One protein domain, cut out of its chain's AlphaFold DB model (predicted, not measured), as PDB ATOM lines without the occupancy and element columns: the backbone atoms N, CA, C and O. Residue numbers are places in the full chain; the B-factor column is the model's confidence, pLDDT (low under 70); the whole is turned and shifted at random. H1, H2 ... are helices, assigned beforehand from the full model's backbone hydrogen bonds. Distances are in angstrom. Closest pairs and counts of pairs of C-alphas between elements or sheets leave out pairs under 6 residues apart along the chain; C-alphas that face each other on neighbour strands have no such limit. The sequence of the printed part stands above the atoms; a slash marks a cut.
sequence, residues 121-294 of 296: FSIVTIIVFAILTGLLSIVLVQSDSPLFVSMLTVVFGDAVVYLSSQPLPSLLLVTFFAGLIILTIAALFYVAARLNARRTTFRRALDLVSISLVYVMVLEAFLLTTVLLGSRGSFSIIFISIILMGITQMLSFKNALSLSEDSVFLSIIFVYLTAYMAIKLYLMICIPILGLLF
ATOM      1  N   PHE A 121      17.381   3.367   2.102       74.19
ATOM      2  CA  PHE A 121      16.829   3.422   0.745       74.19
ATOM      3  C   PHE A 121      16.874   2.046   0.071       74.19
ATOM      4  O   PHE A 121      15.882   1.598  -0.484       74.19
ATOM      5  N   SER A 122      17.995   1.350   0.233       79.81
ATOM      6  CA  SER A 122      18.237   0.038  -0.353       79.81
ATOM      7  C   SER A 122      17.349  -1.082   0.200       79.81
ATOM      8  O   SER A 122      16.896  -1.937  -0.547       79.81
ATOM      9  N   ILE A 123      17.025  -1.062   1.496       83.62
ATOM     10  CA  ILE A 123      16.121  -2.066   2.080       83.62
ATOM     11  C   ILE A 123      14.696  -1.822   1.582       83.62
ATOM     12  O   ILE A 123      13.999  -2.760   1.212       83.62
ATOM     13  N   VAL A 124      14.277  -0.554   1.529       85.19
ATOM     14  CA  VAL A 124      12.946  -0.186   1.036       85.19
ATOM     15  C   VAL A 124      12.782  -0.584  -0.430       85.19
ATOM     16  O   VAL A 124      11.765  -1.176  -0.772       85.19
ATOM     17  N   THR A 125      13.771  -0.321  -1.289       85.44
ATOM     18  CA  THR A 125      13.687  -0.716  -2.704       85.44
ATOM     19  C   THR A 125      13.642  -2.229  -2.881       85.44
ATOM     20  O   THR A 125      12.893  -2.697  -3.729       85.44
ATOM     21  N   ILE A 126      14.368  -2.998  -2.063       88.44
ATOM     22  CA  ILE A 126      14.308  -4.468  -2.086       88.44
ATOM     23  C   ILE A 126      12.927  -4.975  -1.674       88.44
ATOM     24  O   ILE A 126      12.381  -5.840  -2.349       88.44
ATOM     25  N   ILE A 127      12.347  -4.435  -0.597       88.88
ATOM     26  CA  ILE A 127      11.014  -4.843  -0.129       88.88
ATOM     27  C   ILE A 127       9.955  -4.524  -1.185       88.88
ATOM     28  O   ILE A 127       9.131  -5.374  -1.503       88.88
ATOM     29  N   VAL A 128       9.984  -3.311  -1.749       90.12
ATOM     30  CA  VAL A 128       9.024  -2.895  -2.781       90.12
ATOM     31  C   VAL A 128       9.162  -3.761  -4.030       90.12
ATOM     32  O   VAL A 128       8.147  -4.222  -4.545       90.12
ATOM     33  N   PHE A 129      10.392  -4.027  -4.478       90.12
ATOM     34  CA  PHE A 129      10.646  -4.933  -5.595       90.12
ATOM     35  C   PHE A 129      10.106  -6.334  -5.299       90.12
ATOM     36  O   PHE A 129       9.325  -6.852  -6.079       90.12
ATOM     37  N   ALA A 130      10.429  -6.911  -4.139       90.31
ATOM     38  CA  ALA A 130       9.977  -8.251  -3.778       90.31
ATOM     39  C   ALA A 130       8.445  -8.369  -3.798       90.31
ATOM     40  O   ALA A 130       7.921  -9.314  -4.384       90.31
ATOM     41  N   ILE A 131       7.732  -7.394  -3.213       90.31
ATOM     42  CA  ILE A 131       6.260  -7.323  -3.233       90.31
ATOM     43  C   ILE A 131       5.735  -7.238  -4.668       90.31
ATOM     44  O   ILE A 131       4.799  -7.956  -5.018       90.31
ATOM     45  N   LEU A 132       6.343  -6.391  -5.500       90.31
ATOM     46  CA  LEU A 132       5.944  -6.216  -6.892       90.31
ATOM     47  C   LEU A 132       6.144  -7.502  -7.705       90.31
ATOM     48  O   LEU A 132       5.215  -7.927  -8.388       90.31
ATOM     49  N   THR A 133       7.294  -8.164  -7.568       87.88
ATOM     50  CA  THR A 133       7.576  -9.458  -8.200       87.88
ATOM     51  C   THR A 133       6.601 -10.540  -7.721       87.88
ATOM     52  O   THR A 133       6.124 -11.340  -8.526       87.88
ATOM     53  N   GLY A 134       6.245 -10.558  -6.430       87.00
ATOM     54  CA  GLY A 134       5.237 -11.474  -5.887       87.00
ATOM     55  C   GLY A 134       3.857 -11.273  -6.518       87.00
ATOM     56  O   GLY A 134       3.250 -12.231  -6.992       87.00
ATOM     57  N   LEU A 135       3.390 -10.022  -6.584       87.31
ATOM     58  CA  LEU A 135       2.120  -9.670  -7.228       87.31
ATOM     59  C   LEU A 135       2.125 -10.036  -8.714       87.31
ATOM     60  O   LEU A 135       1.174 -10.644  -9.203       87.31
ATOM     61  N   LEU A 136       3.214  -9.714  -9.415       85.12
ATOM     62  CA  LEU A 136       3.399 -10.058 -10.817       85.12
ATOM     63  C   LEU A 136       3.321 -11.570 -11.038       85.12
ATOM     64  O   LEU A 136       2.645 -12.011 -11.961       85.12
ATOM     65  N   SER A 137       3.953 -12.365 -10.172       81.00
ATOM     66  CA  SER A 137       3.954 -13.829 -10.289       81.00
ATOM     67  C   SER A 137       2.545 -14.416 -10.193       81.00
ATOM     68  O   SER A 137       2.195 -15.285 -10.984       81.00
ATOM     69  N   ILE A 138       1.709 -13.910  -9.280       82.75
ATOM     70  CA  ILE A 138       0.324 -14.384  -9.129       82.75
ATOM     71  C   ILE A 138      -0.516 -13.999 -10.340       82.75
ATOM     72  O   ILE A 138      -1.204 -14.844 -10.907       82.75
ATOM     73  N   VAL A 139      -0.434 -12.733 -10.755       82.00
ATOM     74  CA  VAL A 139      -1.196 -12.228 -11.904       82.00
ATOM     75  C   VAL A 139      -0.815 -12.980 -13.182       82.00
ATOM     76  O   VAL A 139      -1.688 -13.289 -13.985       82.00
ATOM     77  N   LEU A 140       0.463 -13.336 -13.348       78.75
ATOM     78  CA  LEU A 140       0.948 -14.128 -14.484       78.75
ATOM     79  C   LEU A 140       0.484 -15.589 -14.467       78.75
ATOM     80  O   LEU A 140       0.286 -16.175 -15.529       78.75
ATOM     81  N   VAL A 141       0.326 -16.196 -13.289       77.38
ATOM     82  CA  VAL A 141      -0.253 -17.546 -13.179       77.38
ATOM     83  C   VAL A 141      -1.748 -17.506 -13.489       77.38
ATOM     84  O   VAL A 141      -2.240 -18.371 -14.201       77.38
ATOM     85  N   GLN A 142      -2.451 -16.475 -13.021       78.06
ATOM     86  CA  GLN A 142      -3.889 -16.298 -13.249       78.06
ATOM     87  C   GLN A 142      -4.239 -15.823 -14.663       78.06
ATOM     88  O   GLN A 142      -5.399 -15.895 -15.057       78.06
ATOM     89  N   SER A 143      -3.273 -15.333 -15.446       75.25
ATOM     90  CA  SER A 143      -3.531 -14.884 -16.816       75.25
ATOM     91  C   SER A 143      -3.711 -16.028 -17.825       75.25
ATOM     92  O   SER A 143      -3.837 -15.741 -19.016       75.25
ATOM     93  N   ASP A 144      -3.673 -17.300 -17.387       67.44
ATOM     94  CA  ASP A 144      -3.863 -18.541 -18.174       67.44
ATOM     95  C   ASP A 144      -3.065 -18.608 -19.485       67.44
ATOM     96  O   ASP A 144      -3.354 -19.340 -20.435       67.44
ATOM     97  N   SER A 145      -2.011 -17.812 -19.558       70.06
ATOM     98  CA  SER A 145      -1.193 -17.662 -20.742       70.06
ATOM     99  C   SER A 145      -0.186 -18.814 -20.795       70.06
ATOM    100  O   SER A 145       0.722 -18.855 -19.957       70.06
ATOM    101  N   PRO A 146      -0.272 -19.718 -21.789       69.19
ATOM    102  CA  PRO A 146       0.487 -20.971 -21.789       69.19
ATOM    103  C   PRO A 146       2.005 -20.748 -21.814       69.19
ATOM    104  O   PRO A 146       2.765 -21.550 -21.278       69.19
ATOM    105  N   LEU A 147       2.456 -19.626 -22.383       71.00
ATOM    106  CA  LEU A 147       3.869 -19.248 -22.413       71.00
ATOM    107  C   LEU A 147       4.416 -18.884 -21.026       71.00
ATOM    108  O   LEU A 147       5.521 -19.297 -20.681       71.00
ATOM    109  N   PHE A 148       3.655 -18.136 -20.223       72.31
ATOM    110  CA  PHE A 148       4.093 -17.738 -18.884       72.31
ATOM    111  C   PHE A 148       4.036 -18.910 -17.910       72.31
ATOM    112  O   PHE A 148       4.975 -19.095 -17.140       72.31
ATOM    113  N   VAL A 149       2.997 -19.746 -18.006       73.06
ATOM    114  CA  VAL A 149       2.906 -20.982 -17.222       73.06
ATOM    115  C   VAL A 149       4.080 -21.900 -17.556       73.06
ATOM    116  O   VAL A 149       4.791 -22.301 -16.646       73.06
ATOM    117  N   SER A 150       4.376 -22.135 -18.840       75.50
ATOM    118  CA  SER A 150       5.523 -22.957 -19.257       75.50
ATOM    119  C   SER A 150       6.860 -22.418 -18.729       75.50
ATOM    120  O   SER A 150       7.663 -23.172 -18.180       75.50
ATOM    121  N   MET A 151       7.087 -21.102 -18.800       75.69
ATOM    122  CA  MET A 151       8.290 -20.485 -18.235       75.69
ATOM    123  C   MET A 151       8.380 -20.690 -16.716       75.69
ATOM    124  O   MET A 151       9.439 -21.058 -16.204       75.69
ATOM    125  N   LEU A 152       7.279 -20.476 -15.995       75.62
ATOM    126  CA  LEU A 152       7.231 -20.693 -14.553       75.62
ATOM    127  C   LEU A 152       7.453 -22.168 -14.207       75.62
ATOM    128  O   LEU A 152       8.199 -22.441 -13.273       75.62
ATOM    129  N   THR A 153       6.923 -23.111 -14.986       77.19
ATOM    130  CA  THR A 153       7.156 -24.551 -14.795       77.19
ATOM    131  C   THR A 153       8.619 -24.923 -15.039       77.19
ATOM    132  O   THR A 153       9.183 -25.716 -14.294       77.19
ATOM    133  N   VAL A 154       9.305 -24.315 -16.012       77.75
ATOM    134  CA  VAL A 154      10.753 -24.542 -16.220       77.75
ATOM    135  C   VAL A 154      11.587 -24.043 -15.030       77.75
ATOM    136  O   VAL A 154      12.614 -24.632 -14.664       77.75
ATOM    137  N   VAL A 155      11.170 -22.937 -14.412       74.12
ATOM    138  CA  VAL A 155      11.893 -22.338 -13.285       74.12
ATOM    139  C   VAL A 155      11.590 -23.078 -11.983       74.12
ATOM    140  O   VAL A 155      12.533 -23.521 -11.321       74.12
ATOM    141  N   PHE A 156      10.306 -23.231 -11.658       71.88
ATOM    142  CA  PHE A 156       9.769 -23.675 -10.369       71.88
ATOM    143  C   PHE A 156       9.264 -25.130 -10.355       71.88
ATOM    144  O   PHE A 156       8.971 -25.651  -9.282       71.88
ATOM    145  N   GLY A 157       9.184 -25.807 -11.502       74.94
ATOM    146  CA  GLY A 157       8.672 -27.178 -11.599       74.94
ATOM    147  C   GLY A 157       7.203 -27.278 -11.187       74.94
ATOM    148  O   GLY A 157       6.400 -26.391 -11.482       74.94
ATOM    149  N   ASP A 158       6.870 -28.329 -10.440       70.44
ATOM    150  CA  ASP A 158       5.516 -28.579  -9.925       70.44
ATOM    151  C   ASP A 158       5.067 -27.550  -8.873       70.44
ATOM    152  O   ASP A 158       3.882 -27.449  -8.554       70.44
ATOM    153  N   ALA A 159       5.984 -26.711  -8.366       68.88
ATOM    154  CA  ALA A 159       5.652 -25.664  -7.402       68.88
ATOM    155  C   ALA A 159       4.686 -24.598  -7.966       68.88
ATOM    156  O   ALA A 159       4.067 -23.857  -7.205       68.88
ATOM    157  N   VAL A 160       4.505 -24.542  -9.292       74.69
ATOM    158  CA  VAL A 160       3.518 -23.669  -9.950       74.69
ATOM    159  C   VAL A 160       2.082 -24.014  -9.538       74.69
ATOM    160  O   VAL A 160       1.249 -23.116  -9.426       74.69
ATOM    161  N   VAL A 161       1.794 -25.285  -9.231       73.25
ATOM    162  CA  VAL A 161       0.462 -25.718  -8.773       73.25
ATOM    163  C   VAL A 161       0.094 -25.045  -7.446       73.25
ATOM    164  O   VAL A 161      -1.035 -24.590  -7.280       73.25
ATOM    165  N   TYR A 162       1.066 -24.881  -6.542       71.56
ATOM    166  CA  TYR A 162       0.876 -24.179  -5.267       71.56
ATOM    167  C   TYR A 162       0.620 -22.678  -5.450       71.56
ATOM    168  O   TYR A 162      -0.139 -22.080  -4.687       71.56
ATOM    169  N   LEU A 163       1.228 -22.061  -6.471       72.94
ATOM    170  CA  LEU A 163       0.955 -20.661  -6.813       72.94
ATOM    171  C   LEU A 163      -0.500 -20.458  -7.248       72.94
ATOM    172  O   LEU A 163      -1.081 -19.421  -6.933       72.94
ATOM    173  N   SER A 164      -1.073 -21.442  -7.943       73.06
ATOM    174  CA  SER A 164      -2.465 -21.412  -8.397       73.06
ATOM    175  C   SER A 164      -3.456 -21.695  -7.263       73.06
ATOM    176  O   SER A 164      -4.445 -20.980  -7.110       73.06
ATOM    177  N   SER A 165      -3.181 -22.697  -6.420       78.38
ATOM    178  CA  SER A 165      -4.132 -23.159  -5.401       78.38
ATOM    179  C   SER A 165      -4.259 -22.226  -4.194       78.38
ATOM    180  O   SER A 165      -5.347 -22.104  -3.630       78.38
ATOM    181  N   GLN A 166      -3.178 -21.552  -3.781       80.31
ATOM    182  CA  GLN A 166      -3.185 -20.685  -2.600       80.31
ATOM    183  C   GLN A 166      -2.451 -19.352  -2.859       80.31
ATOM    184  O   GLN A 166      -1.253 -19.238  -2.590       80.31
ATOM    185  N   PRO A 167      -3.147 -18.296  -3.328       77.44
ATOM    186  CA  PRO A 167      -2.507 -17.061  -3.797       77.44
ATOM    187  C   PRO A 167      -1.858 -16.220  -2.683       77.44
ATOM    188  O   PRO A 167      -0.835 -15.580  -2.897       77.44
ATOM    189  N   LEU A 168      -2.420 -16.202  -1.469       81.56
ATOM    190  CA  LEU A 168      -1.869 -15.417  -0.354       81.56
ATOM    191  C   LEU A 168      -0.567 -15.998   0.234       81.56
ATOM    192  O   LEU A 168       0.406 -15.249   0.362       81.56
ATOM    193  N   PRO A 169      -0.489 -17.293   0.594       80.50
ATOM    194  CA  PRO A 169       0.766 -17.866   1.074       80.50
ATOM    195  C   PRO A 169       1.813 -17.963  -0.041       80.50
ATOM    196  O   PRO A 169       2.997 -17.773   0.240       80.50
ATOM    197  N   SER A 170       1.410 -18.159  -1.302       79.69
ATOM    198  CA  SER A 170       2.348 -18.120  -2.428       79.69
ATOM    199  C   SER A 170       2.927 -16.720  -2.654       79.69
ATOM    200  O   SER A 170       4.128 -16.613  -2.900       79.69
ATOM    201  N   LEU A 171       2.153 -15.642  -2.447       84.31
ATOM    202  CA  LEU A 171       2.681 -14.271  -2.417       84.31
ATOM    203  C   LEU A 171       3.807 -14.143  -1.384       84.31
ATOM    204  O   LEU A 171       4.907 -13.690  -1.701       84.31
ATOM    205  N   LEU A 172       3.545 -14.533  -0.135       84.56
ATOM    206  CA  LEU A 172       4.521 -14.414   0.953       84.56
ATOM    207  C   LEU A 172       5.776 -15.245   0.676       84.56
ATOM    208  O   LEU A 172       6.892 -14.791   0.922       84.56
ATOM    209  N   LEU A 173       5.605 -16.434   0.109       82.94
ATOM    210  CA  LEU A 173       6.711 -17.308  -0.236       82.94
ATOM    211  C   LEU A 173       7.558 -16.719  -1.375       82.94
ATOM    212  O   LEU A 173       8.772 -16.591  -1.228       82.94
ATOM    213  N   VAL A 174       6.936 -16.280  -2.472       84.75
ATOM    214  CA  VAL A 174       7.642 -15.668  -3.612       84.75
ATOM    215  C   VAL A 174       8.343 -14.374  -3.199       84.75
ATOM    216  O   VAL A 174       9.498 -14.167  -3.563       84.75
ATOM    217  N   THR A 175       7.696 -13.524  -2.399       87.19
ATOM    218  CA  THR A 175       8.308 -12.284  -1.887       87.19
ATOM    219  C   THR A 175       9.517 -12.572  -0.993       87.19
ATOM    220  O   THR A 175      10.562 -11.934  -1.142       87.19
ATOM    221  N   PHE A 176       9.423 -13.572  -0.112       87.00
ATOM    222  CA  PHE A 176      10.543 -14.018   0.713       87.00
ATOM    223  C   PHE A 176      11.707 -14.543  -0.140       87.00
ATOM    224  O   PHE A 176      12.847 -14.105   0.041       87.00
ATOM    225  N   PHE A 177      11.432 -15.417  -1.116       86.06
ATOM    226  CA  PHE A 177      12.458 -15.935  -2.024       86.06
ATOM    227  C   PHE A 177      13.084 -14.841  -2.884       86.06
ATOM    228  O   PHE A 177      14.303 -14.821  -3.028       86.06
ATOM    229  N   ALA A 178      12.301 -13.896  -3.405       87.19
ATOM    230  CA  ALA A 178      12.821 -12.761  -4.164       87.19
ATOM    231  C   ALA A 178      13.802 -11.927  -3.321       87.19
ATOM    232  O   ALA A 178      14.895 -11.589  -3.784       87.19
ATOM    233  N   GLY A 179      13.464 -11.660  -2.054       88.62
ATOM    234  CA  GLY A 179      14.366 -10.997  -1.112       88.62
ATOM    235  C   GLY A 179      15.652 -11.792  -0.860       88.62
ATOM    236  O   GLY A 179      16.748 -11.226  -0.901       88.62
ATOM    237  N   LEU A 180      15.534 -13.108  -0.661       89.31
ATOM    238  CA  LEU A 180      16.671 -14.015  -0.469       89.31
ATOM    239  C   LEU A 180      17.601 -14.000  -1.694       89.31
ATOM    240  O   LEU A 180      18.811 -13.840  -1.544       89.31
ATOM    241  N   ILE A 181      17.045 -14.061  -2.907       89.19
ATOM    242  CA  ILE A 181      17.797 -14.002  -4.170       89.19
ATOM    243  C   ILE A 181      18.566 -12.685  -4.307       89.19
ATOM    244  O   ILE A 181      19.726 -12.667  -4.715       89.19
ATOM    245  N   ILE A 182      17.965 -11.556  -3.937       89.81
ATOM    246  CA  ILE A 182      18.676 -10.274  -3.992       89.81
ATOM    247  C   ILE A 182      19.827 -10.241  -2.985       89.81
ATOM    248  O   ILE A 182      20.915  -9.750  -3.301       89.81
ATOM    249  N   LEU A 183      19.611 -10.771  -1.779       90.19
ATOM    250  CA  LEU A 183      20.657 -10.855  -0.763       90.19
ATOM    251  C   LEU A 183      21.812 -11.754  -1.209       90.19
ATOM    252  O   LEU A 183      22.969 -11.411  -0.959       90.19
ATOM    253  N   THR A 184      21.535 -12.858  -1.904       90.81
ATOM    254  CA  THR A 184      22.579 -13.752  -2.417       90.81
ATOM    255  C   THR A 184      23.350 -13.109  -3.554       90.81
ATOM    256  O   THR A 184      24.577 -13.141  -3.532       90.81
ATOM    257  N   ILE A 185      22.679 -12.421  -4.480       90.19
ATOM    258  CA  ILE A 185      23.342 -11.620  -5.517       90.19
ATOM    259  C   ILE A 185      24.246 -10.556  -4.875       90.19
ATOM    260  O   ILE A 185      25.414 -10.424  -5.244       90.19
ATOM    261  N   ALA A 186      23.759  -9.827  -3.865       89.38
ATOM    262  CA  ALA A 186      24.557  -8.834  -3.146       89.38
ATOM    263  C   ALA A 186      25.759  -9.460  -2.411       89.38
ATOM    264  O   ALA A 186      26.849  -8.879  -2.406       89.38
ATOM    265  N   ALA A 187      25.588 -10.647  -1.821       89.81
ATOM    266  CA  ALA A 187      26.661 -11.394  -1.170       89.81
ATOM    267  C   ALA A 187      27.715 -11.871  -2.178       89.81
ATOM    268  O   ALA A 187      28.909 -11.704  -1.934       89.81
ATOM    269  N   LEU A 188      27.295 -12.378  -3.336       90.19
ATOM    270  CA  LEU A 188      28.192 -12.802  -4.409       90.19
ATOM    271  C   LEU A 188      28.976 -11.619  -4.984       90.19
ATOM    272  O   LEU A 188      30.188 -11.723  -5.157       90.19
ATOM    273  N   PHE A 189      28.341 -10.461  -5.182       87.56
ATOM    274  CA  PHE A 189      29.054  -9.241  -5.569       87.56
ATOM    275  C   PHE A 189      30.037  -8.762  -4.495       87.56
ATOM    276  O   PHE A 189      31.114  -8.257  -4.819       87.56
ATOM    277  N   TYR A 190      29.697  -8.918  -3.215       88.75
ATOM    278  CA  TYR A 190      30.620  -8.629  -2.120       88.75
ATOM    279  C   TYR A 190      31.842  -9.560  -2.151       88.75
ATOM    280  O   TYR A 190      32.971  -9.074  -2.055       88.75
ATOM    281  N   VAL A 191      31.637 -10.865  -2.349       87.88
ATOM    282  CA  VAL A 191      32.719 -11.852  -2.487       87.88
ATOM    283  C   VAL A 191      33.574 -11.548  -3.717       87.88
ATOM    284  O   VAL A 191      34.790 -11.435  -3.591       87.88
ATOM    285  N   ALA A 192      32.966 -11.307  -4.880       85.62
ATOM    286  CA  ALA A 192      33.685 -10.974  -6.110       85.62
ATOM    287  C   ALA A 192      34.534  -9.697  -5.961       85.62
ATOM    288  O   ALA A 192      35.691  -9.648  -6.380       85.62
ATOM    289  N   ALA A 193      34.010  -8.671  -5.284       82.50
ATOM    290  CA  ALA A 193      34.771  -7.459  -4.994       82.50
ATOM    291  C   ALA A 193      35.952  -7.709  -4.034       82.50
ATOM    292  O   ALA A 193      37.002  -7.076  -4.175       82.50
ATOM    293  N   ARG A 194      35.801  -8.634  -3.076       83.69
ATOM    294  CA  ARG A 194      36.873  -9.040  -2.153       83.69
ATOM    295  C   ARG A 194      37.957  -9.865  -2.839       83.69
ATOM    296  O   ARG A 194      39.127  -9.620  -2.561       83.69
ATOM    297  N   LEU A 195      37.583 -10.769  -3.744       81.75
ATOM    298  CA  LEU A 195      38.524 -11.538  -4.566       81.75
ATOM    299  C   LEU A 195      39.369 -10.618  -5.456       81.75
ATOM    300  O   LEU A 195      40.570 -10.817  -5.584       81.75
ATOM    301  N   ASN A 196      38.783  -9.523  -5.944       78.94
ATOM    302  CA  ASN A 196      39.498  -8.464  -6.665       78.94
ATOM    303  C   ASN A 196      40.293  -7.503  -5.744       78.94
ATOM    304  O   ASN A 196      40.595  -6.374  -6.134       78.94
ATOM    305  N   ALA A 197      40.598  -7.914  -4.507       71.75
ATOM    306  CA  ALA A 197      41.370  -7.172  -3.502       71.75
ATOM    307  C   ALA A 197      40.842  -5.757  -3.166       71.75
ATOM    308  O   ALA A 197      41.579  -4.896  -2.675       71.75
ATOM    309  N   ARG A 198      39.547  -5.481  -3.385       71.50
ATOM    310  CA  ARG A 198      38.936  -4.186  -3.044       71.50
ATOM    311  C   ARG A 198      38.330  -4.211  -1.639       71.50
ATOM    312  O   ARG A 198      37.645  -5.148  -1.236       71.50
ATOM    313  N   ARG A 199      38.527  -3.124  -0.882       69.56
ATOM    314  CA  ARG A 199      37.867  -2.896   0.418       69.56
ATOM    315  C   ARG A 199      36.456  -2.342   0.205       69.56
ATOM    316  O   ARG A 199      36.212  -1.149   0.374       69.56
ATOM    317  N   THR A 200      35.529  -3.199  -0.204       74.00
ATOM    318  CA  THR A 200      34.097  -2.875  -0.228       74.00
ATOM    319  C   THR A 200      33.418  -3.371   1.043       74.00
ATOM    320  O   THR A 200      33.814  -4.374   1.633       74.00
ATOM    321  N   THR A 201      32.402  -2.643   1.503       83.62
ATOM    322  CA  THR A 201      31.509  -3.090   2.576       83.62
ATOM    323  C   THR A 201      30.288  -3.768   1.961       83.62
ATOM    324  O   THR A 201      29.831  -3.357   0.893       83.62
ATOM    325  N   PHE A 202      29.727  -4.775   2.638       82.56
ATOM    326  CA  PHE A 202      28.524  -5.477   2.170       82.56
ATOM    327  C   PHE A 202      27.367  -4.506   1.894       82.56
ATOM    328  O   PHE A 202      26.749  -4.554   0.836       82.56
ATOM    329  N   ARG A 203      27.164  -3.524   2.781       81.88
ATOM    330  CA  ARG A 203      26.149  -2.476   2.611       81.88
ATOM    331  C   ARG A 203      26.305  -1.690   1.307       81.88
ATOM    332  O   ARG A 203      25.313  -1.370   0.672       81.88
ATOM    333  N   ARG A 204      27.542  -1.428   0.872       80.12
ATOM    334  CA  ARG A 204      27.808  -0.736  -0.394       80.12
ATOM    335  C   ARG A 204      27.517  -1.623  -1.606       80.12
ATOM    336  O   ARG A 204      27.064  -1.100  -2.617       80.12
ATOM    337  N   ALA A 205      27.775  -2.929  -1.523       82.31
ATOM    338  CA  ALA A 205      27.391  -3.876  -2.573       82.31
ATOM    339  C   ALA A 205      25.861  -3.977  -2.688       82.31
ATOM    340  O   ALA A 205      25.318  -3.896  -3.786       82.31
ATOM    341  N   LEU A 206      25.176  -4.048  -1.546       85.62
ATOM    342  CA  LEU A 206      23.719  -4.089  -1.454       85.62
ATOM    343  C   LEU A 206      23.082  -2.797  -2.005       85.62
ATOM    344  O   LEU A 206      22.189  -2.869  -2.848       85.62
ATOM    345  N   ASP A 207      23.625  -1.621  -1.663       82.44
ATOM    346  CA  ASP A 207      23.202  -0.340  -2.249       82.44
ATOM    347  C   ASP A 207      23.350  -0.337  -3.785       82.44
ATOM    348  O   ASP A 207      22.438   0.101  -4.486       82.44
ATOM    349  N   LEU A 208      24.463  -0.850  -4.327       80.25
ATOM    350  CA  LEU A 208      24.706  -0.901  -5.777       80.25
ATOM    351  C   LEU A 208      23.700  -1.799  -6.504       80.25
ATOM    352  O   LEU A 208      23.115  -1.368  -7.498       80.25
ATOM    353  N   VAL A 209      23.455  -3.001  -5.978       85.31
ATOM    354  CA  VAL A 209      22.443  -3.919  -6.521       85.31
ATOM    355  C   VAL A 209      21.063  -3.265  -6.458       85.31
ATOM    356  O   VAL A 209      20.341  -3.239  -7.452       85.31
ATOM    357  N   SER A 210      20.720  -2.626  -5.343       84.50
ATOM    358  CA  SER A 210      19.399  -2.019  -5.165       84.50
ATOM    359  C   SER A 210      19.102  -0.840  -6.100       84.50
ATOM    360  O   SER A 210      17.941  -0.596  -6.419       84.50
ATOM    361  N   ILE A 211      20.127  -0.126  -6.583       80.31
ATOM    362  CA  ILE A 211      19.948   0.935  -7.585       80.31
ATOM    363  C   ILE A 211      19.523   0.333  -8.930       80.31
ATOM    364  O   ILE A 211      18.676   0.910  -9.607       80.31
ATOM    365  N   SER A 212      20.070  -0.830  -9.304       80.69
ATOM    366  CA  SER A 212      19.668  -1.522 -10.537       80.69
ATOM    367  C   SER A 212      18.211  -1.994 -10.493       80.69
ATOM    368  O   SER A 212      17.509  -1.892 -11.497       80.69
ATOM    369  N   LEU A 213      17.720  -2.387  -9.311       83.88
ATOM    370  CA  LEU A 213      16.336  -2.835  -9.117       83.88
ATOM    371  C   LEU A 213      15.302  -1.748  -9.416       83.88
ATOM    372  O   LEU A 213      14.199  -2.073  -9.833       83.88
ATOM    373  N   VAL A 214      15.637  -0.460  -9.262       82.56
ATOM    374  CA  VAL A 214      14.694   0.638  -9.555       82.56
ATOM    375  C   VAL A 214      14.228   0.605 -11.007       82.56
ATOM    376  O   VAL A 214      13.048   0.801 -11.279       82.56
ATOM    377  N   TYR A 215      15.136   0.320 -11.936       79.56
ATOM    378  CA  TYR A 215      14.790   0.244 -13.351       79.56
ATOM    379  C   TYR A 215      13.964  -1.003 -13.675       79.56
ATOM    380  O   TYR A 215      13.044  -0.933 -14.486       79.56
ATOM    381  N   VAL A 216      14.255  -2.119 -13.002       83.19
ATOM    382  CA  VAL A 216      13.483  -3.360 -13.142       83.19
ATOM    383  C   VAL A 216      12.069  -3.174 -12.591       83.19
ATOM    384  O   VAL A 216      11.116  -3.526 -13.273       83.19
ATOM    385  N   MET A 217      11.909  -2.511 -11.439       86.50
ATOM    386  CA  MET A 217      10.595  -2.201 -10.856       86.50
ATOM    387  C   MET A 217       9.702  -1.396 -11.806       86.50
ATOM    388  O   MET A 217       8.501  -1.636 -11.870       86.50
ATOM    389  N   VAL A 218      10.262  -0.439 -12.555       85.06
ATOM    390  CA  VAL A 218       9.479   0.343 -13.531       85.06
ATOM    391  C   VAL A 218       8.933  -0.560 -14.639       85.06
ATOM    392  O   VAL A 218       7.775  -0.419 -15.030       85.06
ATOM    393  N   LEU A 219       9.744  -1.500 -15.126       82.81
ATOM    394  CA  LEU A 219       9.331  -2.434 -16.172       82.81
ATOM    395  C   LEU A 219       8.378  -3.513 -15.648       82.81
ATOM    396  O   LEU A 219       7.425  -3.848 -16.342       82.81
ATOM    397  N   GLU A 220       8.566  -3.999 -14.421       83.44
ATOM    398  CA  GLU A 220       7.617  -4.901 -13.758       83.44
ATOM    399  C   GLU A 220       6.263  -4.225 -13.534       83.44
ATOM    400  O   GLU A 220       5.231  -4.824 -13.819       83.44
ATOM    401  N   ALA A 221       6.242  -2.965 -13.092       85.44
ATOM    402  CA  ALA A 221       5.005  -2.207 -12.926       85.44
ATOM    403  C   ALA A 221       4.299  -1.981 -14.271       85.44
ATOM    404  O   ALA A 221       3.072  -2.085 -14.357       85.44
ATOM    405  N   PHE A 222       5.065  -1.710 -15.332       84.25
ATOM    406  CA  PHE A 222       4.529  -1.630 -16.687       84.25
ATOM    407  C   PHE A 222       3.936  -2.973 -17.128       84.25
ATOM    408  O   PHE A 222       2.798  -3.006 -17.588       84.25
ATOM    409  N   LEU A 223       4.654  -4.080 -16.915       81.81
ATOM    410  CA  LEU A 223       4.190  -5.421 -17.266       81.81
ATOM    411  C   LEU A 223       2.910  -5.783 -16.504       81.81
ATOM    412  O   LEU A 223       1.919  -6.158 -17.128       81.81
ATOM    413  N   LEU A 224       2.897  -5.578 -15.186       82.94
ATOM    414  CA  LEU A 224       1.728  -5.776 -14.330       82.94
ATOM    415  C   LEU A 224       0.521  -4.997 -14.865       82.94
ATOM    416  O   LEU A 224      -0.560  -5.556 -15.020       82.94
ATOM    417  N   THR A 225       0.719  -3.722 -15.208       81.75
ATOM    418  CA  THR A 225      -0.339  -2.867 -15.758       81.75
ATOM    419  C   THR A 225      -0.843  -3.414 -17.094       81.75
ATOM    420  O   THR A 225      -2.046  -3.542 -17.284       81.75
ATOM    421  N   THR A 226       0.045  -3.806 -18.013       79.69
ATOM    422  CA  THR A 226      -0.373  -4.350 -19.318       79.69
ATOM    423  C   THR A 226      -1.185  -5.639 -19.194       79.69
ATOM    424  O   THR A 226      -2.208  -5.769 -19.863       79.69
ATOM    425  N   VAL A 227      -0.787  -6.546 -18.296       78.44
ATOM    426  CA  VAL A 227      -1.523  -7.794 -18.043       78.44
ATOM    427  C   VAL A 227      -2.884  -7.501 -17.402       78.44
ATOM    428  O   VAL A 227      -3.889  -8.065 -17.827       78.44
ATOM    429  N   LEU A 228      -2.954  -6.558 -16.455       77.69
ATOM    430  CA  LEU A 228      -4.213  -6.131 -15.827       77.69
ATOM    431  C   LEU A 228      -5.194  -5.477 -16.813       77.69
ATOM    432  O   LEU A 228      -6.402  -5.619 -16.652       77.69
ATOM    433  N   LEU A 229      -4.700  -4.785 -17.844       78.31
ATOM    434  CA  LEU A 229      -5.535  -4.221 -18.912       78.31
ATOM    435  C   LEU A 229      -6.024  -5.271 -19.934       78.31
ATOM    436  O   LEU A 229      -6.641  -4.905 -20.934       78.31
ATOM    437  N   GLY A 230      -5.755  -6.562 -19.719       62.97
ATOM    438  CA  GLY A 230      -6.176  -7.639 -20.621       62.97
ATOM    439  C   GLY A 230      -5.355  -7.721 -21.911       62.97
ATOM    440  O   GLY A 230      -5.664  -8.508 -22.806       62.97
ATOM    441  N   SER A 231      -4.281  -6.933 -22.019       65.31
ATOM    442  CA  SER A 231      -3.273  -7.129 -23.051       65.31
ATOM    443  C   SER A 231      -2.508  -8.409 -22.716       65.31
ATOM    444  O   SER A 231      -2.061  -8.609 -21.587       65.31
ATOM    445  N   ARG A 232      -2.328  -9.288 -23.711       61.81
ATOM    446  CA  ARG A 232      -1.360 -10.387 -23.611       61.81
ATOM    447  C   ARG A 232       0.012  -9.743 -23.417       61.81
ATOM    448  O   ARG A 232       0.595  -9.257 -24.386       61.81
ATOM    449  N   GLY A 233       0.464  -9.648 -22.166       58.03
ATOM    450  CA  GLY A 233       1.716  -8.994 -21.805       58.03
ATOM    451  C   GLY A 233       2.847  -9.507 -22.692       58.03
ATOM    452  O   GLY A 233       2.989 -10.714 -22.902       58.03
ATOM    453  N   SER A 234       3.623  -8.597 -23.280       63.44
ATOM    454  CA  SER A 234       4.675  -9.004 -24.207       63.44
ATOM    455  C   SER A 234       5.850  -9.577 -23.423       63.44
ATOM    456  O   SER A 234       6.532  -8.861 -22.694       63.44
ATOM    457  N   PHE A 235       6.127 -10.863 -23.628       65.38
ATOM    458  CA  PHE A 235       7.306 -11.561 -23.106       65.38
ATOM    459  C   PHE A 235       8.627 -10.817 -23.388       65.38
ATOM    460  O   PHE A 235       9.570 -10.877 -22.601       65.38
ATOM    461  N   SER A 236       8.669 -10.029 -24.469       71.69
ATOM    462  CA  SER A 236       9.802  -9.158 -24.803       71.69
ATOM    463  C   SER A 236      10.166  -8.170 -23.685       71.69
ATOM    464  O   SER A 236      11.344  -7.875 -23.494       71.69
ATOM    465  N   ILE A 237       9.191  -7.715 -22.891       72.81
ATOM    466  CA  ILE A 237       9.403  -6.768 -21.790       72.81
ATOM    467  C   ILE A 237      10.232  -7.414 -20.674       72.81
ATOM    468  O   ILE A 237      11.093  -6.749 -20.097       72.81
ATOM    469  N   ILE A 238      10.048  -8.713 -20.405       73.12
ATOM    470  CA  ILE A 238      10.853  -9.440 -19.410       73.12
ATOM    471  C   ILE A 238      12.313  -9.503 -19.860       73.12
ATOM    472  O   ILE A 238      13.211  -9.183 -19.081       73.12
ATOM    473  N   PHE A 239      12.573  -9.832 -21.127       75.94
ATOM    474  CA  PHE A 239      13.944  -9.849 -21.649       75.94
ATOM    475  C   PHE A 239      14.607  -8.478 -21.612       75.94
ATOM    476  O   PHE A 239      15.752  -8.363 -21.176       75.94
ATOM    477  N   ILE A 240      13.881  -7.433 -22.017       80.62
ATOM    478  CA  ILE A 240      14.372  -6.055 -21.931       80.62
ATOM    479  C   ILE A 240      14.712  -5.717 -20.474       80.62
ATOM    480  O   ILE A 240      15.763  -5.136 -20.218       80.62
ATOM    481  N   SER A 241      13.888  -6.149 -19.515       78.19
ATOM    482  CA  SER A 241      14.129  -5.938 -18.081       78.19
ATOM    483  C   SER A 241      15.410  -6.607 -17.591       78.19
ATOM    484  O   SER A 241      16.198  -5.976 -16.886       78.19
ATOM    485  N   ILE A 242      15.665  -7.850 -18.005       79.25
ATOM    486  CA  ILE A 242      16.878  -8.595 -17.638       79.25
ATOM    487  C   ILE A 242      18.127  -7.935 -18.240       79.25
ATOM    488  O   ILE A 242      19.121  -7.737 -17.540       79.25
ATOM    489  N   ILE A 243      18.075  -7.538 -19.515       82.25
ATOM    490  CA  ILE A 243      19.189  -6.848 -20.185       82.25
ATOM    491  C   ILE A 243      19.492  -5.525 -19.476       82.25
ATOM    492  O   ILE A 243      20.646  -5.213 -19.177       82.25
ATOM    493  N   LEU A 244      18.452  -4.754 -19.158       81.56
ATOM    494  CA  LEU A 244      18.591  -3.452 -18.518       81.56
ATOM    495  C   LEU A 244      19.102  -3.586 -17.073       81.56
ATOM    496  O   LEU A 244      19.920  -2.775 -16.632       81.56
ATOM    497  N   MET A 245      18.729  -4.655 -16.364       83.06
ATOM    498  CA  MET A 245      19.325  -5.025 -15.077       83.06
ATOM    499  C   MET A 245      20.829  -5.309 -15.212       83.06
ATOM    500  O   MET A 245      21.630  -4.744 -14.465       83.06
ATOM    501  N   GLY A 246      21.238  -6.117 -16.194       80.06
ATOM    502  CA  GLY A 246      22.650  -6.428 -16.439       80.06
ATOM    503  C   GLY A 246      23.486  -5.182 -16.758       80.06
ATOM    504  O   GLY A 246      24.530  -4.952 -16.142       80.06
ATOM    505  N   ILE A 247      22.992  -4.322 -17.655       82.75
ATOM    506  CA  ILE A 247      23.671  -3.075 -18.048       82.75
ATOM    507  C   ILE A 247      23.780  -2.108 -16.863       82.75
ATOM    508  O   ILE A 247      24.842  -1.529 -16.617       82.75
ATOM    509  N   THR A 248      22.700  -1.919 -16.101       80.75
ATOM    510  CA  THR A 248      22.708  -1.000 -14.951       80.75
ATOM    511  C   THR A 248      23.639  -1.490 -13.846       80.75
ATOM    512  O   THR A 248      24.365  -0.679 -13.263       80.75
ATOM    513  N   GLN A 249      23.713  -2.802 -13.613       83.25
ATOM    514  CA  GLN A 249      24.694  -3.384 -12.702       83.25
ATOM    515  C   GLN A 249      26.120  -3.175 -13.210       83.25
ATOM    516  O   GLN A 249      26.939  -2.643 -12.461       83.25
ATOM    517  N   MET A 250      26.406  -3.457 -14.483       81.69
ATOM    518  CA  MET A 250      27.718  -3.211 -15.093       81.69
ATOM    519  C   MET A 250      28.171  -1.757 -14.931       81.69
ATOM    520  O   MET A 250      29.269  -1.498 -14.434       81.69
ATOM    521  N   LEU A 251      27.306  -0.794 -15.256       78.75
ATOM    522  CA  LEU A 251      27.596   0.631 -15.097       78.75
ATOM    523  C   LEU A 251      27.801   1.019 -13.627       78.75
ATOM    524  O   LEU A 251      28.692   1.814 -13.310       78.75
ATOM    525  N   SER A 252      26.992   0.471 -12.719       75.75
ATOM    526  CA  SER A 252      27.093   0.763 -11.288       75.75
ATOM    527  C   SER A 252      28.409   0.249 -10.694       75.75
ATOM    528  O   SER A 252      29.093   1.003  -9.994       75.75
ATOM    529  N   PHE A 253      28.816  -0.976 -11.037       74.44
ATOM    530  CA  PHE A 253      30.025  -1.620 -10.534       74.44
ATOM    531  C   PHE A 253      31.290  -1.047 -11.164       74.44
ATOM    532  O   PHE A 253      32.222  -0.720 -10.424       74.44
ATOM    533  N   LYS A 254      31.298  -0.797 -12.481       78.25
ATOM    534  CA  LYS A 254      32.395  -0.093 -13.167       78.25
ATOM    535  C   LYS A 254      32.697   1.239 -12.486       78.25
ATOM    536  O   LYS A 254      33.822   1.490 -12.057       78.25
ATOM    537  N   ASN A 255      31.665   2.058 -12.283       73.62
ATOM    538  CA  ASN A 255      31.809   3.363 -11.642       73.62
ATOM    539  C   ASN A 255      32.131   3.272 -10.141       73.62
ATOM    540  O   ASN A 255      32.531   4.267  -9.534       73.62
ATOM    541  N   ALA A 256      31.856   2.147  -9.477       71.31
ATOM    542  CA  ALA A 256      32.053   2.004  -8.034       71.31
ATOM    543  C   ALA A 256      33.401   1.416  -7.641       71.31
ATOM    544  O   ALA A 256      33.903   1.771  -6.571       71.31
ATOM    545  N   LEU A 257      33.939   0.540  -8.485       71.31
ATOM    546  CA  LEU A 257      35.162  -0.222  -8.256       71.31
ATOM    547  C   LEU A 257      36.329   0.244  -9.139       71.31
ATOM    548  O   LEU A 257      37.443  -0.249  -8.941       71.31
ATOM    549  N   SER A 258      36.073   1.165 -10.085       73.06
ATOM    550  CA  SER A 258      37.041   1.655 -11.081       73.06
ATOM    551  C   SER A 258      37.837   0.493 -11.683       73.06
ATOM    552  O   SER A 258      39.066   0.463 -11.619       73.06
ATOM    553  N   LEU A 259      37.100  -0.528 -12.119       73.44
ATOM    554  CA  LEU A 259      37.612  -1.749 -12.733       73.44
ATOM    555  C   LEU A 259      37.600  -1.599 -14.260       73.44
ATOM    556  O   LEU A 259      36.845  -0.782 -14.795       73.44
ATOM    557  N   SER A 260      38.425  -2.394 -14.945       83.69
ATOM    558  CA  SER A 260      38.337  -2.545 -16.401       83.69
ATOM    559  C   SER A 260      36.984  -3.142 -16.791       83.69
ATOM    560  O   SER A 260      36.372  -3.869 -16.007       83.69
ATOM    561  N   GLU A 261      36.502  -2.841 -17.994       79.69
ATOM    562  CA  GLU A 261      35.198  -3.329 -18.461       79.69
ATOM    563  C   GLU A 261      35.141  -4.861 -18.481       79.69
ATOM    564  O   GLU A 261      34.184  -5.435 -17.961       79.69
ATOM    565  N   ASP A 262      36.216  -5.511 -18.930       84.19
ATOM    566  CA  ASP A 262      36.316  -6.973 -19.010       84.19
ATOM    567  C   ASP A 262      36.224  -7.648 -17.637       84.19
ATOM    568  O   ASP A 262      35.540  -8.657 -17.468       84.19
ATOM    569  N   SER A 263      36.863  -7.071 -16.614       82.38
ATOM    570  CA  SER A 263      36.833  -7.640 -15.259       82.38
ATOM    571  C   SER A 263      35.467  -7.478 -14.591       82.38
ATOM    572  O   SER A 263      35.022  -8.373 -13.871       82.38
ATOM    573  N   VAL A 264      34.762  -6.370 -14.853       83.25
ATOM    574  CA  VAL A 264      33.379  -6.180 -14.385       83.25
ATOM    575  C   VAL A 264      32.440  -7.144 -15.099       83.25
ATOM    576  O   VAL A 264      31.589  -7.746 -14.449       83.25
ATOM    577  N   PHE A 265      32.610  -7.319 -16.407       84.56
ATOM    578  CA  PHE A 265      31.802  -8.236 -17.200       84.56
ATOM    579  C   PHE A 265      31.965  -9.690 -16.732       84.56
ATOM    580  O   PHE A 265      30.972 -10.356 -16.439       84.56
ATOM    581  N   LEU A 266      33.204 -10.155 -16.541       85.81
ATOM    582  CA  LEU A 266      33.483 -11.485 -15.990       85.81
ATOM    583  C   LEU A 266      32.938 -11.650 -14.567       85.81
ATOM    584  O   LEU A 266      32.351 -12.684 -14.249       85.81
ATOM    585  N   SER A 267      33.068 -10.624 -13.721       84.94
ATOM    586  CA  SER A 267      32.489 -10.641 -12.373       84.94
ATOM    587  C   SER A 267      30.968 -10.766 -12.405       84.94
ATOM    588  O   SER A 267      30.403 -11.429 -11.542       84.94
ATOM    589  N   ILE A 268      30.302 -10.126 -13.364       87.25
ATOM    590  CA  ILE A 268      28.854 -10.215 -13.540       87.25
ATOM    591  C   ILE A 268      28.469 -11.629 -13.968       87.25
ATOM    592  O   ILE A 268      27.632 -12.238 -13.308       87.25
ATOM    593  N   ILE A 269      29.118 -12.186 -14.993       89.06
ATOM    594  CA  ILE A 269      28.860 -13.562 -15.447       89.06
ATOM    595  C   ILE A 269      29.014 -14.552 -14.293       89.06
ATOM    596  O   ILE A 269      28.125 -15.372 -14.065       89.06
ATOM    597  N   PHE A 270      30.105 -14.441 -13.532       89.75
ATOM    598  CA  PHE A 270      30.344 -15.275 -12.360       89.75
ATOM    599  C   PHE A 270      29.196 -15.166 -11.348       89.75
ATOM    600  O   PHE A 270      28.622 -16.179 -10.957       89.75
ATOM    601  N   VAL A 271      28.802 -13.943 -10.976       91.00
ATOM    602  CA  VAL A 271      27.719 -13.718 -10.009       91.00
ATOM    603  C   VAL A 271      26.390 -14.291 -10.501       91.00
ATOM    604  O   VAL A 271      25.716 -14.964  -9.726       91.00
ATOM    605  N   TYR A 272      26.014 -14.087 -11.766       89.75
ATOM    606  CA  TYR A 272      24.751 -14.601 -12.307       89.75
ATOM    607  C   TYR A 272      24.731 -16.129 -12.432       89.75
ATOM    608  O   TYR A 272      23.728 -16.747 -12.080       89.75
ATOM    609  N   LEU A 273      25.830 -16.754 -12.868       90.31
ATOM    610  CA  LEU A 273      25.933 -18.215 -12.937       90.31
ATOM    611  C   LEU A 273      25.880 -18.846 -11.544       90.31
ATOM    612  O   LEU A 273      25.135 -19.800 -11.321       90.31
ATOM    613  N   THR A 274      26.622 -18.298 -10.579       90.50
ATOM    614  CA  THR A 274      26.585 -18.799  -9.200       90.50
ATOM    615  C   THR A 274      25.230 -18.535  -8.544       90.50
ATOM    616  O   THR A 274      24.725 -19.405  -7.836       90.50
ATOM    617  N   ALA A 275      24.597 -17.388  -8.809       89.25
ATOM    618  CA  ALA A 275      23.247 -17.098  -8.329       89.25
ATOM    619  C   ALA A 275      22.222 -18.081  -8.908       89.25
ATOM    620  O   ALA A 275      21.385 -18.575  -8.161       89.25
ATOM    621  N   TYR A 276      22.314 -18.428 -10.195       88.00
ATOM    622  CA  TYR A 276      21.454 -19.441 -10.810       88.00
ATOM    623  C   TYR A 276      21.594 -20.809 -10.125       88.00
ATOM    624  O   TYR A 276      20.589 -21.423  -9.762       88.00
ATOM    625  N   MET A 277      22.829 -21.256  -9.879       89.12
ATOM    626  CA  MET A 277      23.077 -22.510  -9.158       89.12
ATOM    627  C   MET A 277      22.530 -22.463  -7.726       89.12
ATOM    628  O   MET A 277      21.893 -23.416  -7.281       89.12
ATOM    629  N   ALA A 278      22.711 -21.341  -7.022       88.69
ATOM    630  CA  ALA A 278      22.161 -21.144  -5.682       88.69
ATOM    631  C   ALA A 278      20.625 -21.174  -5.683       88.69
ATOM    632  O   ALA A 278      20.031 -21.820  -4.827       88.69
ATOM    633  N   ILE A 279      19.975 -20.544  -6.668       86.19
ATOM    634  CA  ILE A 279      18.515 -20.574  -6.833       86.19
ATOM    635  C   ILE A 279      18.024 -22.003  -7.053       86.19
ATOM    636  O   ILE A 279      17.083 -22.428  -6.386       86.19
ATOM    637  N   LYS A 280      18.662 -22.766  -7.948       84.56
ATOM    638  CA  LYS A 280      18.289 -24.167  -8.177       84.56
ATOM    639  C   LYS A 280      18.485 -25.019  -6.923       84.56
ATOM    640  O   LYS A 280      17.617 -25.834  -6.623       84.56
ATOM    641  N   LEU A 281      19.545 -24.780  -6.149       87.31
ATOM    642  CA  LEU A 281      19.750 -25.435  -4.856       87.31
ATOM    643  C   LEU A 281      18.652 -25.069  -3.842       87.31
ATOM    644  O   LEU A 281      18.118 -25.960  -3.188       87.31
ATOM    645  N   TYR A 282      18.271 -23.790  -3.737       86.50
ATOM    646  CA  TYR A 282      17.171 -23.367  -2.863       86.50
ATOM    647  C   TYR A 282      15.858 -24.031  -3.256       86.50
ATOM    648  O   TYR A 282      15.169 -24.559  -2.393       86.50
ATOM    649  N   LEU A 283      15.534 -24.073  -4.548       81.69
ATOM    650  CA  LEU A 283      14.326 -24.741  -5.025       81.69
ATOM    651  C   LEU A 283      14.351 -26.243  -4.721       81.69
ATOM    652  O   LEU A 283      13.357 -26.769  -4.230       81.69
ATOM    653  N   MET A 284      15.488 -26.916  -4.923       83.44
ATOM    654  CA  MET A 284      15.639 -28.342  -4.612       83.44
ATOM    655  C   MET A 284      15.408 -28.651  -3.127       83.44
ATOM    656  O   MET A 284      14.846 -29.689  -2.804       83.44
ATOM    657  N   ILE A 285      15.824 -27.759  -2.223       84.06
ATOM    658  CA  ILE A 285      15.609 -27.915  -0.777       84.06
ATOM    659  C   ILE A 285      14.171 -27.545  -0.396       84.06
ATOM    660  O   ILE A 285      13.556 -28.204   0.437       84.06
ATOM    661  N   CYS A 286      13.620 -26.489  -0.989       78.94
ATOM    662  CA  CYS A 286      12.350 -25.922  -0.552       78.94
ATOM    663  C   CYS A 286      11.122 -26.631  -1.126       78.94
ATOM    664  O   CYS A 286      10.129 -26.718  -0.414       78.94
ATOM    665  N   ILE A 287      11.177 -27.180  -2.343       76.75
ATOM    666  CA  ILE A 287      10.079 -27.977  -2.923       76.75
ATOM    667  C   ILE A 287       9.675 -29.163  -2.024       76.75
ATOM    668  O   ILE A 287       8.491 -29.262  -1.702       76.75
ATOM    669  N   PRO A 288      10.590 -30.038  -1.558       78.31
ATOM    670  CA  PRO A 288      10.209 -31.163  -0.705       78.31
ATOM    671  C   PRO A 288       9.708 -30.714   0.673       78.31
ATOM    672  O   PRO A 288       8.779 -31.313   1.207       78.31
ATOM    673  N   ILE A 289      10.268 -29.635   1.236       78.88
ATOM    674  CA  ILE A 289       9.768 -29.055   2.492       78.88
ATOM    675  C   ILE A 289       8.344 -28.530   2.304       78.88
ATOM    676  O   ILE A 289       7.494 -28.752   3.160       78.88
ATOM    677  N   LEU A 290       8.066 -27.862   1.181       71.56
ATOM    678  CA  LEU A 290       6.742 -27.328   0.887       71.56
ATOM    679  C   LEU A 290       5.716 -28.449   0.687       71.56
ATOM    680  O   LEU A 290       4.620 -28.347   1.229       71.56
ATOM    681  N   GLY A 291       6.098 -29.535   0.007       69.75
ATOM    682  CA  GLY A 291       5.253 -30.722  -0.150       69.75
ATOM    683  C   GLY A 291       4.976 -31.471   1.160       69.75
ATOM    684  O   GLY A 291       3.930 -32.095   1.295       69.75
ATOM    685  N   LEU A 292       5.873 -31.379   2.148       73.00
ATOM    686  CA  LEU A 292       5.643 -31.906   3.499       73.00
ATOM    687  C   LEU A 292       4.750 -30.992   4.350       73.00
ATOM    688  O   LEU A 292       3.964 -31.485   5.154       73.00
ATOM    689  N   LEU A 293       4.898 -29.671   4.214       69.19
ATOM    690  CA  LEU A 293       4.180 -28.690   5.038       69.19
ATOM    691  C   LEU A 293       2.745 -28.443   4.551       69.19
ATOM    692  O   LEU A 293       1.861 -28.156   5.354       69.19
ATOM    693  N   PHE A 294       2.531 -28.545   3.240       65.75
ATOM    694  CA  PHE A 294       1.242 -28.378   2.579       65.75
ATOM    695  C   PHE A 294       0.995 -29.584   1.671       65.75
ATOM    696  O   PHE A 294       1.209 -29.482   0.463       65.75
TER     697      PHE A 294
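Overview. This is residues 121 to 294 of the 296 residues of an uncharacterized protein of Clostridiaceae bacterium (UniProt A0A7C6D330). Three long helices that touch one another, H1, H4 and H5, make a core, and two more, H6 and H7, form a V over it, H6 packing on H5 and H7 on H4. Short H2 and H3 lie at the open end of the V. The printed part has 174 residues with seven named helices, H1 to H7 in chain order, and no named strand: all helix, packing mostly crossed. It is compact, with a radius of gyration of the C-alphas of 16.9 A and spans of 48 by 37 by 27 A.

Arrangement. H1, residues 121 to 142, touches H4, residues 167 to 195, at a steep tilt of 46 degrees; the closest C-alphas, of Ala 130 and Thr 175, are 4.8 A apart. H2, residues 146 to 156, touches H3, residues 159 to 165, the closest C-alphas being those of Thr 153 and Val 160, 6.1 A. H5, residues 202 to 228, forms a hairpin with H6, residues 235 to 257, at a shallow tilt of 18 degrees; the closest C-alphas are those of Ser 212 and Thr 248, 5.4 A. H7, residues 261 to 293, touches H4 with residues 267 to 279 alone, closest at the C-alphas of Val 271 and Leu 188, 5.7 A. Every O i to N i+4 pair is within hydrogen-bond range in H1 to H4, against 19 of 23 in H5, 18 of 19 in H6 and 27 of 29 in H7.

Along the chain. H1 starts at C-alpha 121 (16.829, 3.422, 0.745) and spans 31.8 A. H4 spans 41.4 A, H5 37.4 A with a kink of 34 degrees near residue 214, and H6 33.5 A. H7 spans 46.4 A to C-alpha 293 (4.180, -28.690, 5.038).

Size, cuts and confidence. The farthest C-alphas, of Ala 197 and Gly 230, are 50.5 A apart. The printed part has no cut and no long link. Mean pLDDT is 80.6; residues 230 to 235 are among those under 70.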